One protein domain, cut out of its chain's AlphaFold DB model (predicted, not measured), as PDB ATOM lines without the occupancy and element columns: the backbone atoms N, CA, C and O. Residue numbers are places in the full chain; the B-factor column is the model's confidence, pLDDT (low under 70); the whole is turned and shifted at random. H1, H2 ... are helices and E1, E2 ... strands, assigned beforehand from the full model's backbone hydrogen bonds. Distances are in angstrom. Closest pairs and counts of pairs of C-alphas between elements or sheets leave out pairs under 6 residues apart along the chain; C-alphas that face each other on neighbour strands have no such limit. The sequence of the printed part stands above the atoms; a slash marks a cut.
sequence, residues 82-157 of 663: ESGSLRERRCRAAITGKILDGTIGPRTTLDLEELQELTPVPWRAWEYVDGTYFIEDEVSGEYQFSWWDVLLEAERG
ATOM      1  N   GLU A  82     -16.937  -6.480 -61.073       73.19
ATOM      2  CA  GLU A  82     -16.316  -7.803 -61.210       73.19
ATOM      3  C   GLU A  82     -17.238  -8.813 -61.912       73.19
ATOM      4  O   GLU A  82     -18.453  -8.855 -61.680       73.19
ATOM      5  N   SER A  83     -16.656  -9.686 -62.745       77.69
ATOM      6  CA  SER A  83     -17.402 -10.776 -63.382       77.69
ATOM      7  C   SER A  83     -18.005 -11.712 -62.329       77.69
ATOM      8  O   SER A  83     -17.367 -12.027 -61.321       77.69
ATOM      9  N   GLY A  84     -19.233 -12.186 -62.559       73.81
ATOM     10  CA  GLY A  84     -19.945 -13.034 -61.593       73.81
ATOM     11  C   GLY A  84     -19.187 -14.316 -61.224       73.81
ATOM     12  O   GLY A  84     -19.135 -14.689 -60.056       73.81
ATOM     13  N   SER A  85     -18.449 -14.906 -62.172       75.75
ATOM     14  CA  SER A  85     -17.595 -16.078 -61.920       75.75
ATOM     15  C   SER A  85     -16.403 -15.806 -60.990       75.75
ATOM     16  O   SER A  85     -15.945 -16.715 -60.296       75.75
ATOM     17  N   LEU A  86     -15.878 -14.576 -60.957       78.38
ATOM     18  CA  LEU A  86     -14.809 -14.194 -60.030       78.38
ATOM     19  C   LEU A  86     -15.370 -13.969 -58.622       78.38
ATOM     20  O   LEU A  86     -14.757 -14.405 -57.643       78.38
ATOM     21  N   ARG A  87     -16.556 -13.353 -58.533       79.38
ATOM     22  CA  ARG A  87     -17.286 -13.155 -57.274       79.38
ATOM     23  C   ARG A  87     -17.660 -14.489 -56.628       79.38
ATOM     24  O   ARG A  87     -17.407 -14.664 -55.438       79.38
ATOM     25  N   GLU A  88     -18.152 -15.449 -57.413       83.19
ATOM     26  CA  GLU A  88     -18.470 -16.803 -56.936       83.19
ATOM     27  C   GLU A  88     -17.234 -17.488 -56.336       83.19
ATOM     28  O   GLU A  88     -17.265 -17.962 -55.201       83.19
ATOM     29  N   ARG A  89     -16.102 -17.477 -57.057       83.31
ATOM     30  CA  ARG A  89     -14.850 -18.092 -56.582       83.31
ATOM     31  C   ARG A  89     -14.329 -17.456 -55.298       83.31
ATOM     32  O   ARG A  89     -13.833 -18.174 -54.434       83.31
ATOM     33  N   ARG A  90     -14.431 -16.130 -55.157       81.94
ATOM     34  CA  ARG A  90     -14.041 -15.424 -53.926       81.94
ATOM     35  C   ARG A  90     -14.954 -15.773 -52.757       81.94
ATOM     36  O   ARG A  90     -14.446 -16.017 -51.667       81.94
ATOM     37  N   CYS A  91     -16.264 -15.843 -52.991       79.88
ATOM     38  CA  CYS A  91     -17.225 -16.250 -51.972       79.88
ATOM     39  C   CYS A  91     -16.950 -17.686 -51.497       79.88
ATOM     40  O   CYS A  91     -16.788 -17.907 -50.298       79.88
ATOM     41  N   ARG A  92     -16.789 -18.641 -52.428       84.25
ATOM     42  CA  ARG A  92     -16.411 -20.030 -52.108       84.25
ATOM     43  C   ARG A  92     -15.098 -20.095 -51.327       84.25
ATOM     44  O   ARG A  92     -15.054 -20.695 -50.261       84.25
ATOM     45  N   ALA A  93     -14.047 -19.422 -51.801       83.31
ATOM     46  CA  ALA A  93     -12.739 -19.433 -51.145       83.31
ATOM     47  C   ALA A  93     -12.770 -18.838 -49.727       83.31
ATOM     48  O   ALA A  93     -12.101 -19.360 -48.836       83.31
ATOM     49  N   ALA A  94     -13.549 -17.776 -49.500       81.56
ATOM     50  CA  ALA A  94     -13.699 -17.164 -48.180       81.56
ATOM     51  C   ALA A  94     -14.380 -18.114 -47.183       81.56
ATOM     52  O   ALA A  94     -13.927 -18.242 -46.047       81.56
ATOM     53  N   ILE A  95     -15.435 -18.808 -47.616       82.81
ATOM     54  CA  ILE A  95     -16.162 -19.766 -46.777       82.81
ATOM     55  C   ILE A  95     -15.303 -21.011 -46.517       82.81
ATOM     56  O   ILE A  95     -15.133 -21.406 -45.366       82.81
ATOM     57  N   THR A  96     -14.678 -21.575 -47.555       83.25
ATOM     58  CA  THR A  96     -13.739 -22.701 -47.434       83.25
ATOM     59  C   THR A  96     -12.571 -22.366 -46.506       83.25
ATOM     60  O   THR A  96     -12.184 -23.191 -45.683       83.25
ATOM     61  N   GLY A  97     -12.039 -21.141 -46.573       81.19
ATOM     62  CA  GLY A  97     -10.989 -20.663 -45.671       81.19
ATOM     63  C   GLY A  97     -11.402 -20.710 -44.197       81.19
ATOM     64  O   GLY A  97     -10.655 -21.251 -43.387       81.19
ATOM     65  N   LYS A  98     -12.617 -20.241 -43.878       80.75
ATOM     66  CA  LYS A  98     -13.188 -20.286 -42.519       80.75
ATOM     67  C   LYS A  98     -13.491 -21.709 -42.018       80.75
ATOM     68  O   LYS A  98     -13.591 -21.938 -40.816       80.75
ATOM     69  N   ILE A  99     -13.686 -22.673 -42.920       81.25
ATOM     70  CA  ILE A  99     -13.815 -24.096 -42.556       81.25
ATOM     71  C   ILE A  99     -12.429 -24.677 -42.248       81.25
ATOM     72  O   ILE A  99     -12.241 -25.374 -41.251       81.25
ATOM     73  N   LEU A 100     -11.439 -24.374 -43.091       80.56
ATOM     74  CA  LEU A 100     -10.078 -24.902 -42.966       80.56
ATOM     75  C   LEU A 100      -9.309 -24.335 -41.766       80.56
ATOM     76  O   LEU A 100      -8.482 -25.042 -41.192       80.56
ATOM     77  N   ASP A 101      -9.563 -23.085 -41.378       81.62
ATOM     78  CA  ASP A 101      -8.940 -22.463 -40.202       81.62
ATOM     79  C   ASP A 101      -9.594 -22.883 -38.867       81.62
ATOM     80  O   ASP A 101      -9.117 -22.509 -37.793       81.62
ATOM     81  N   GLY A 102     -10.650 -23.704 -38.927       77.50
ATOM     82  CA  GLY A 102     -11.378 -24.211 -37.768       77.50
ATOM     83  C   GLY A 102     -12.305 -23.189 -37.108       77.50
ATOM     84  O   GLY A 102     -12.873 -23.498 -36.059       77.50
ATOM     85  N   THR A 103     -12.482 -22.003 -37.704       76.44
ATOM     86  CA  THR A 103     -13.468 -21.003 -37.260       76.44
ATOM     87  C   THR A 103     -14.884 -21.559 -37.388       76.44
ATOM     88  O   THR A 103     -15.728 -21.320 -36.528       76.44
ATOM     89  N   ILE A 104     -15.125 -22.364 -38.425       74.75
ATOM     90  CA  ILE A 104     -16.333 -23.163 -38.611       74.75
ATOM     91  C   ILE A 104     -15.937 -24.627 -38.426       74.75
ATOM     92  O   ILE A 104     -15.127 -25.168 -39.177       74.75
ATOM     93  N   GLY A 105     -16.496 -25.298 -37.416       67.50
ATOM     94  CA  GLY A 105     -16.311 -26.744 -37.283       67.50
ATOM     95  C   GLY A 105     -16.882 -27.475 -38.510       67.50
ATOM     96  O   GLY A 105     -17.854 -26.989 -39.082       67.50
ATOM     97  N   PRO A 106     -16.375 -28.661 -38.893       58.44
ATOM     98  CA  PRO A 106     -16.856 -29.435 -40.051       58.44
ATOM     99  C   PRO A 106     -18.250 -30.062 -39.824       58.44
ATOM    100  O   PRO A 106     -18.528 -31.189 -40.231       58.44
ATOM    101  N   ARG A 107     -19.134 -29.374 -39.094       57.31
ATOM    102  CA  ARG A 107     -20.481 -29.837 -38.786       57.31
ATOM    103  C   ARG A 107     -21.323 -29.813 -40.059       57.31
ATOM    104  O   ARG A 107     -21.337 -28.839 -40.800       57.31
ATOM    105  N   THR A 108     -22.073 -30.888 -40.262       54.31
ATOM    106  CA  THR A 108     -22.992 -31.094 -41.387       54.31
ATOM    107  C   THR A 108     -24.275 -30.260 -41.310       54.31
ATOM    108  O   THR A 108     -25.100 -30.344 -42.213       54.31
ATOM    109  N   THR A 109     -24.458 -29.461 -40.256       57.16
ATOM    110  CA  THR A 109     -25.651 -28.635 -40.043       57.16
ATOM    111  C   THR A 109     -25.236 -27.290 -39.454       57.16
ATOM    112  O   THR A 109     -24.938 -27.215 -38.260       57.16
ATOM    113  N   LEU A 110     -25.181 -26.266 -40.303       70.88
ATOM    114  CA  LEU A 110     -25.325 -24.870 -39.893       70.88
ATOM    115  C   LEU A 110     -26.806 -24.528 -40.018       70.88
ATOM    116  O   LEU A 110     -27.453 -25.027 -40.941       70.88
ATOM    117  N   ASP A 111     -27.343 -23.720 -39.111       80.56
ATOM    118  CA  ASP A 111     -28.649 -23.122 -39.369       80.56
ATOM    119  C   ASP A 111     -28.532 -21.972 -40.388       80.56
ATOM    120  O   ASP A 111     -27.440 -21.559 -40.796       80.56
ATOM    121  N   LEU A 112     -29.678 -21.496 -40.874       76.44
ATOM    122  CA  LEU A 112     -29.707 -20.492 -41.930       76.44
ATOM    123  C   LEU A 112     -29.101 -19.148 -41.488       76.44
ATOM    124  O   LEU A 112     -28.540 -18.436 -42.320       76.44
ATOM    125  N   GLU A 113     -29.210 -18.804 -40.202       81.12
ATOM    126  CA  GLU A 113     -28.680 -17.553 -39.653       81.12
ATOM    127  C   GLU A 113     -27.151 -17.610 -39.592       81.12
ATOM    128  O   GLU A 113     -26.486 -16.706 -40.100       81.12
ATOM    129  N   GLU A 114     -26.590 -18.718 -39.101       79.56
ATOM    130  CA  GLU A 114     -25.146 -18.965 -39.096       79.56
ATOM    131  C   GLU A 114     -24.569 -18.947 -40.518       79.56
ATOM    132  O   GLU A 114     -23.530 -18.333 -40.771       79.56
ATOM    133  N   LEU A 115     -25.248 -19.578 -41.481       79.12
ATOM    134  CA  LEU A 115     -24.791 -19.581 -42.869       79.12
ATOM    135  C   LEU A 115     -24.840 -18.178 -43.497       79.12
ATOM    136  O   LEU A 115     -23.928 -17.807 -44.240       79.12
ATOM    137  N   GLN A 116     -25.857 -17.383 -43.164       85.50
ATOM    138  CA  GLN A 116     -26.010 -16.013 -43.651       85.50
ATOM    139  C   GLN A 116     -24.941 -15.058 -43.088       85.50
ATOM    140  O   GLN A 116     -24.501 -14.149 -43.795       85.50
ATOM    141  N   GLU A 117     -24.481 -15.263 -41.850       83.06
ATOM    142  CA  GLU A 117     -23.354 -14.510 -41.269       83.06
ATOM    143  C   GLU A 117     -22.009 -14.854 -41.932       83.06
ATOM    144  O   GLU A 117     -21.056 -14.064 -41.934       83.06
ATOM    145  N   LEU A 118     -21.913 -16.050 -42.512       76.19
ATOM    146  CA  LEU A 118     -20.703 -16.538 -43.163       76.19
ATOM    147  C   LEU A 118     -20.587 -16.098 -44.619       76.19
ATOM    148  O   LEU A 118     -19.457 -15.962 -45.107       76.19
ATOM    149  N   THR A 119     -21.717 -15.851 -45.280       76.81
ATOM    150  CA  THR A 119     -21.775 -15.357 -46.655       76.81
ATOM    151  C   THR A 119     -21.403 -13.872 -46.726       76.81
ATOM    152  O   THR A 119     -22.082 -13.041 -46.124       76.81
ATOM    153  N   PRO A 120     -20.328 -13.494 -47.444       79.06
ATOM    154  CA  PRO A 120     -19.983 -12.091 -47.638       79.06
ATOM    155  C   PRO A 120     -21.079 -11.370 -48.429       79.06
ATOM    156  O   PRO A 120     -21.625 -11.920 -49.379       79.06
ATOM    157  N   VAL A 121     -21.369 -10.114 -48.092       71.19
ATOM    158  CA  VAL A 121     -22.251  -9.264 -48.907       71.19
ATOM    159  C   VAL A 121     -21.641  -9.135 -50.315       71.19
ATOM    160  O   VAL A 121     -20.438  -8.872 -50.411       71.19
ATOM    161  N   PRO A 122     -22.413  -9.310 -51.406       76.88
ATOM    162  CA  PRO A 122     -23.876  -9.344 -51.481       76.88
ATOM    163  C   PRO A 122     -24.464 -10.752 -51.693       76.88
ATOM    164  O   PRO A 122     -25.315 -10.937 -52.555       76.88
ATOM    165  N   TRP A 123     -23.999 -11.761 -50.963       84.12
ATOM    166  CA  TRP A 123     -24.508 -13.127 -51.088       84.12
ATOM    167  C   TRP A 123     -25.544 -13.437 -50.005       84.12
ATOM    168  O   TRP A 123     -25.375 -13.074 -48.837       84.12
ATOM    169  N   ARG A 124     -26.618 -14.127 -50.391       87.81
ATOM    170  CA  ARG A 124     -27.702 -14.549 -49.506       87.81
ATOM    171  C   ARG A 124     -27.757 -16.064 -49.422       87.81
ATOM    172  O   ARG A 124     -27.830 -16.747 -50.442       87.81
ATOM    173  N   ALA A 125     -27.755 -16.576 -48.201       86.62
ATOM    174  CA  ALA A 125     -28.042 -17.965 -47.912       86.62
ATOM    175  C   ALA A 125     -29.559 -18.175 -47.824       86.62
ATOM    176  O   ALA A 125     -30.294 -17.331 -47.301       86.62
ATOM    177  N   TRP A 126     -30.049 -19.310 -48.312       83.94
ATOM    178  CA  TRP A 126     -31.438 -19.721 -48.124       83.94
ATOM    179  C   TRP A 126     -31.569 -21.247 -48.068       83.94
ATOM    180  O   TRP A 126     -30.742 -21.987 -48.604       83.94
ATOM    181  N   GLU A 127     -32.596 -21.719 -47.361       82.50
ATOM    182  CA  GLU A 127     -32.862 -23.142 -47.138       82.50
ATOM    183  C   GLU A 127     -33.847 -23.685 -48.185       82.50
ATOM    184  O   GLU A 127     -34.922 -23.120 -48.412       82.50
ATOM    185  N   TYR A 128     -33.485 -24.795 -48.827       75.69
ATOM    186  CA  TYR A 128     -34.350 -25.552 -49.725       75.69
ATOM    187  C   TYR A 128     -35.245 -26.518 -48.936       75.69
ATOM    188  O   TYR A 128     -34.948 -26.902 -47.810       75.69
ATOM    189  N   VAL A 129     -36.346 -26.962 -49.548       53.38
ATOM    190  CA  VAL A 129     -37.434 -27.742 -48.912       53.38
ATOM    191  C   VAL A 129     -36.976 -29.082 -48.287       53.38
ATOM    192  O   VAL A 129     -37.737 -29.717 -47.562       53.38
ATOM    193  N   ASP A 130     -35.743 -29.521 -48.536       63.12
ATOM    194  CA  ASP A 130     -35.140 -30.745 -48.000       63.12
ATOM    195  C   ASP A 130     -33.991 -30.512 -46.995       63.12
ATOM    196  O   ASP A 130     -33.302 -31.469 -46.639       63.12
ATOM    197  N   GLY A 131     -33.796 -29.276 -46.521       70.88
ATOM    198  CA  GLY A 131     -32.706 -28.907 -45.609       70.88
ATOM    199  C   GLY A 131     -31.359 -28.687 -46.310       70.88
ATOM    200  O   GLY A 131     -30.326 -28.598 -45.648       70.88
ATOM    201  N   THR A 132     -31.343 -28.623 -47.646       77.00
ATOM    202  CA  THR A 132     -30.156 -28.232 -48.416       77.00
ATOM    203  C   THR A 132     -30.048 -26.715 -48.473       77.00
ATOM    204  O   THR A 132     -31.003 -26.044 -48.850       77.00
ATOM    205  N   TYR A 133     -28.881 -26.165 -48.156       83.38
ATOM    206  CA  TYR A 133     -28.655 -24.725 -48.221       83.38
ATOM    207  C   TYR A 133     -27.992 -24.310 -49.536       83.38
ATOM    208  O   TYR A 133     -27.033 -24.945 -49.989       83.38
ATOM    209  N   PHE A 134     -28.488 -23.218 -50.115       86.19
ATOM    210  CA  PHE A 134     -27.922 -22.571 -51.295       86.19
ATOM    211  C   PHE A 134     -27.446 -21.166 -50.947       86.19
ATOM    212  O   PHE A 134     -28.008 -20.505 -50.075       86.19
ATOM    213  N   ILE A 135     -26.395 -20.729 -51.637       86.25
ATOM    214  CA  ILE A 135     -25.839 -19.381 -51.529       86.25
ATOM    215  C   ILE A 135     -25.968 -18.728 -52.902       86.25
ATOM    216  O   ILE A 135     -25.454 -19.267 -53.881       86.25
ATOM    217  N   GLU A 136     -26.659 -17.591 -52.966       88.81
ATOM    218  CA  GLU A 136     -26.999 -16.870 -54.198       88.81
ATOM    219  C   GLU A 136     -26.461 -15.433 -54.164       88.81
ATOM    220  O   GLU A 136     -26.497 -14.777 -53.124       88.81
ATOM    221  N   ASP A 137     -25.953 -14.931 -55.291       89.12
ATOM    222  CA  ASP A 137     -25.535 -13.529 -55.434       89.12
ATOM    223  C   ASP A 137     -26.764 -12.618 -55.582       89.12
ATOM    224  O   ASP A 137     -27.392 -12.606 -56.638       89.12
ATOM    225  N   GLU A 138     -27.085 -11.798 -54.576       82.62
ATOM    226  CA  GLU A 138     -28.246 -10.891 -54.607       82.62
ATOM    227  C   GLU A 138     -28.157  -9.823 -55.705       82.62
ATOM    228  O   GLU A 138     -29.172  -9.230 -56.073       82.62
ATOM    229  N   VAL A 139     -26.954  -9.521 -56.211       77.06
ATOM    230  CA  VAL A 139     -26.777  -8.489 -57.244       77.06
ATOM    231  C   VAL A 139     -27.110  -9.026 -58.628       77.06
ATOM    232  O   VAL A 139     -27.650  -8.280 -59.443       77.06
ATOM    233  N   SER A 140     -26.771 -10.284 -58.912       78.81
ATOM    234  CA  SER A 140     -26.999 -10.876 -60.235       78.81
ATOM    235  C   SER A 140     -28.191 -11.827 -60.283       78.81
ATOM    236  O   SER A 140     -28.840 -11.898 -61.320       78.81
ATOM    237  N   GLY A 141     -28.484 -12.561 -59.204       74.06
ATOM    238  CA  GLY A 141     -29.449 -13.668 -59.198       74.06
ATOM    239  C   GLY A 141     -29.072 -14.831 -60.130       74.06
ATOM    240  O   GLY A 141     -29.869 -15.734 -60.353       74.06
ATOM    241  N   GLU A 142     -27.875 -14.800 -60.728       66.56
ATOM    242  CA  GLU A 142     -27.450 -15.749 -61.769       66.56
ATOM    243  C   GLU A 142     -26.532 -16.852 -61.230       66.56
ATOM    244  O   GLU A 142     -26.386 -17.899 -61.861       66.56
ATOM    245  N   TYR A 143     -25.908 -16.638 -60.069       71.50
ATOM    246  CA  TYR A 143     -24.921 -17.554 -59.505       71.50
ATOM    247  C   TYR A 143     -25.426 -18.124 -58.189       71.50
ATOM    248  O   TYR A 143     -25.540 -17.397 -57.202       71.50
ATOM    249  N   GLN A 144     -25.679 -19.435 -58.184       84.44
ATOM    250  CA  GLN A 144     -25.949 -20.208 -56.978       84.44
ATOM    251  C   GLN A 144     -24.939 -21.346 -56.845       84.44
ATOM    252  O   GLN A 144     -24.582 -21.989 -57.835       84.44
ATOM    253  N   PHE A 145     -24.533 -21.653 -55.619       84.56
ATOM    254  CA  PHE A 145     -23.819 -22.891 -55.328       84.56
ATOM    255  C   PHE A 145     -24.333 -23.543 -54.052       84.56
ATOM    256  O   PHE A 145     -24.861 -22.879 -53.156       84.56
ATOM    257  N   SER A 146     -24.220 -24.869 -54.003       87.19
ATOM    258  CA  SER A 146     -24.670 -25.652 -52.859       87.19
ATOM    259  C   SER A 146     -23.653 -25.562 -51.727       87.19
ATOM    260  O   SER A 146     -22.446 -25.648 -51.963       87.19
ATOM    261  N   TRP A 147     -24.128 -25.477 -50.484       82.94
ATOM    262  CA  TRP A 147     -23.279 -25.614 -49.294       82.94
ATOM    263  C   TRP A 147     -22.455 -26.914 -49.313       82.94
ATOM    264  O   TRP A 147     -21.302 -26.938 -48.882       82.94
ATOM    265  N   TRP A 148     -23.002 -27.987 -49.895       81.50
ATOM    266  CA  TRP A 148     -22.289 -29.255 -50.055       81.50
ATOM    267  C   TRP A 148     -21.065 -29.155 -50.963       81.50
ATOM    268  O   TRP A 148     -20.065 -29.817 -50.692       81.50
ATOM    269  N   ASP A 149     -21.108 -28.318 -52.001       82.38
ATOM    270  CA  ASP A 149     -19.955 -28.126 -52.886       82.38
ATOM    271  C   ASP A 149     -18.794 -27.480 -52.123       82.38
ATOM    272  O   ASP A 149     -17.642 -27.872 -52.294       82.38
ATOM    273  N   VAL A 150     -19.107 -26.546 -51.220       83.56
ATOM    274  CA  VAL A 150     -18.125 -25.861 -50.370       83.56
ATOM    275  C   VAL A 150     -17.505 -26.818 -49.351       83.56
ATOM    276  O   VAL A 150     -16.287 -26.827 -49.174       83.56
ATOM    277  N   LEU A 151     -18.316 -27.674 -48.718       79.81
ATOM    278  CA  LEU A 151     -17.819 -28.712 -47.808       79.81
ATOM    279  C   LEU A 151     -16.898 -29.705 -48.529       79.81
ATOM    280  O   LEU A 151     -15.818 -30.020 -48.031       79.81
ATOM    281  N   LEU A 152     -17.289 -30.157 -49.725       80.81
ATOM    282  CA  LEU A 152     -16.477 -31.065 -50.541       80.81
ATOM    283  C   LEU A 152     -15.164 -30.418 -51.002       80.81
ATOM    284  O   LEU A 152     -14.143 -31.102 -51.097       80.81
ATOM    285  N   GLU A 153     -15.166 -29.118 -51.301       82.31
ATOM    286  CA  GLU A 153     -13.947 -28.360 -51.601       82.31
ATOM    287  C   GLU A 153     -13.032 -28.245 -50.373       82.31
ATOM    288  O   GLU A 153     -11.825 -28.457 -50.498       82.31
ATOM    289  N   ALA A 154     -13.589 -27.986 -49.186       81.06
ATOM    290  CA  ALA A 154     -12.830 -27.929 -47.938       81.06
ATOM    291  C   ALA A 154     -12.195 -29.284 -47.577       81.06
ATOM    292  O   ALA A 154     -11.021 -29.337 -47.210       81.06
ATOM    293  N   GLU A 155     -12.920 -30.393 -47.751       81.44
ATOM    294  CA  GLU A 155     -12.403 -31.745 -47.492       81.44
ATOM    295  C   GLU A 155     -11.234 -32.133 -48.406       81.44
ATOM    296  O   GLU A 155     -10.346 -32.887 -48.000       81.44
ATOM    297  N   ARG A 156     -11.203 -31.616 -49.640       81.38
ATOM    298  CA  ARG A 156     -10.118 -31.888 -50.598       81.38
ATOM    299  C   ARG A 156      -8.806 -31.185 -50.235       81.38
ATOM    300  O   ARG A 156      -7.761 -31.584 -50.750       81.38
ATOM    301  N   GLY A 157      -8.846 -30.194 -49.341       70.69
ATOM    302  CA  GLY A 157      -7.700 -29.367 -48.974       70.69
ATOM    303  C   GLY A 157      -7.227 -28.450 -50.116       70.69
ATOM    304  O   GLY A 157      -7.680 -28.567 -51.258       70.69
TER     305      GLY A 157
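What this domain is: This is residues 82 to 157 of the 663 residues of the protein "Hypothetical protein" of Alexandrium monilatum (UniProt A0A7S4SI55). A small sheet, E1 E2 E3, has H2 and residues 84 to 92 of the long helix H1 over one face, in two layers, and H3 runs from E3 to pack on H1. The 76 printed residues, mixed in class, include H1 H2 E1 E2 E3 H3 in that order; the strands form a meander, each the antiparallel neighbour of the one before. It is compact, radius of gyration of the C-alphas 11.7 A, spanning 30 by 28 by 19 A.

Where its parts are: H1, residues 84 to 100, 24.2 A, begins at C-alpha 84 (-19.945, -13.034, -61.593). H2 is 112 to 118, E1 123 to 127, E2 133 to 137, E3 144 to 146. H3, 147 to 156, 14.6 A, ends at C-alpha 156 (-10.118, -31.888, -50.598).

How they stand to each other: H1 lies over E2, height over the sheet 9.9 A, its local plane fitted to only just 6 C-alphas. H2, on the same face, lies over E1, height 7.8 A. H1 and H3 touch at a steep tilt of 62 degrees, closest C-alphas Thr 96 and Ala 154, 5.3 A. H3 only grazes the sheet. Within hydrogen-bond range are N 124 and O 136, 2.8 A, in hairpin E1 and E2, N 135 and O 145, 3.0 A, in hairpin E2 and E3, and every O i to N i+4 pair of H1, H2 and H3.

The domain as a whole: The printed part has no cut. The H1 to H2 link is long. Residues 105 to 109, 129 to 130 and 142 have pLDDT under 70.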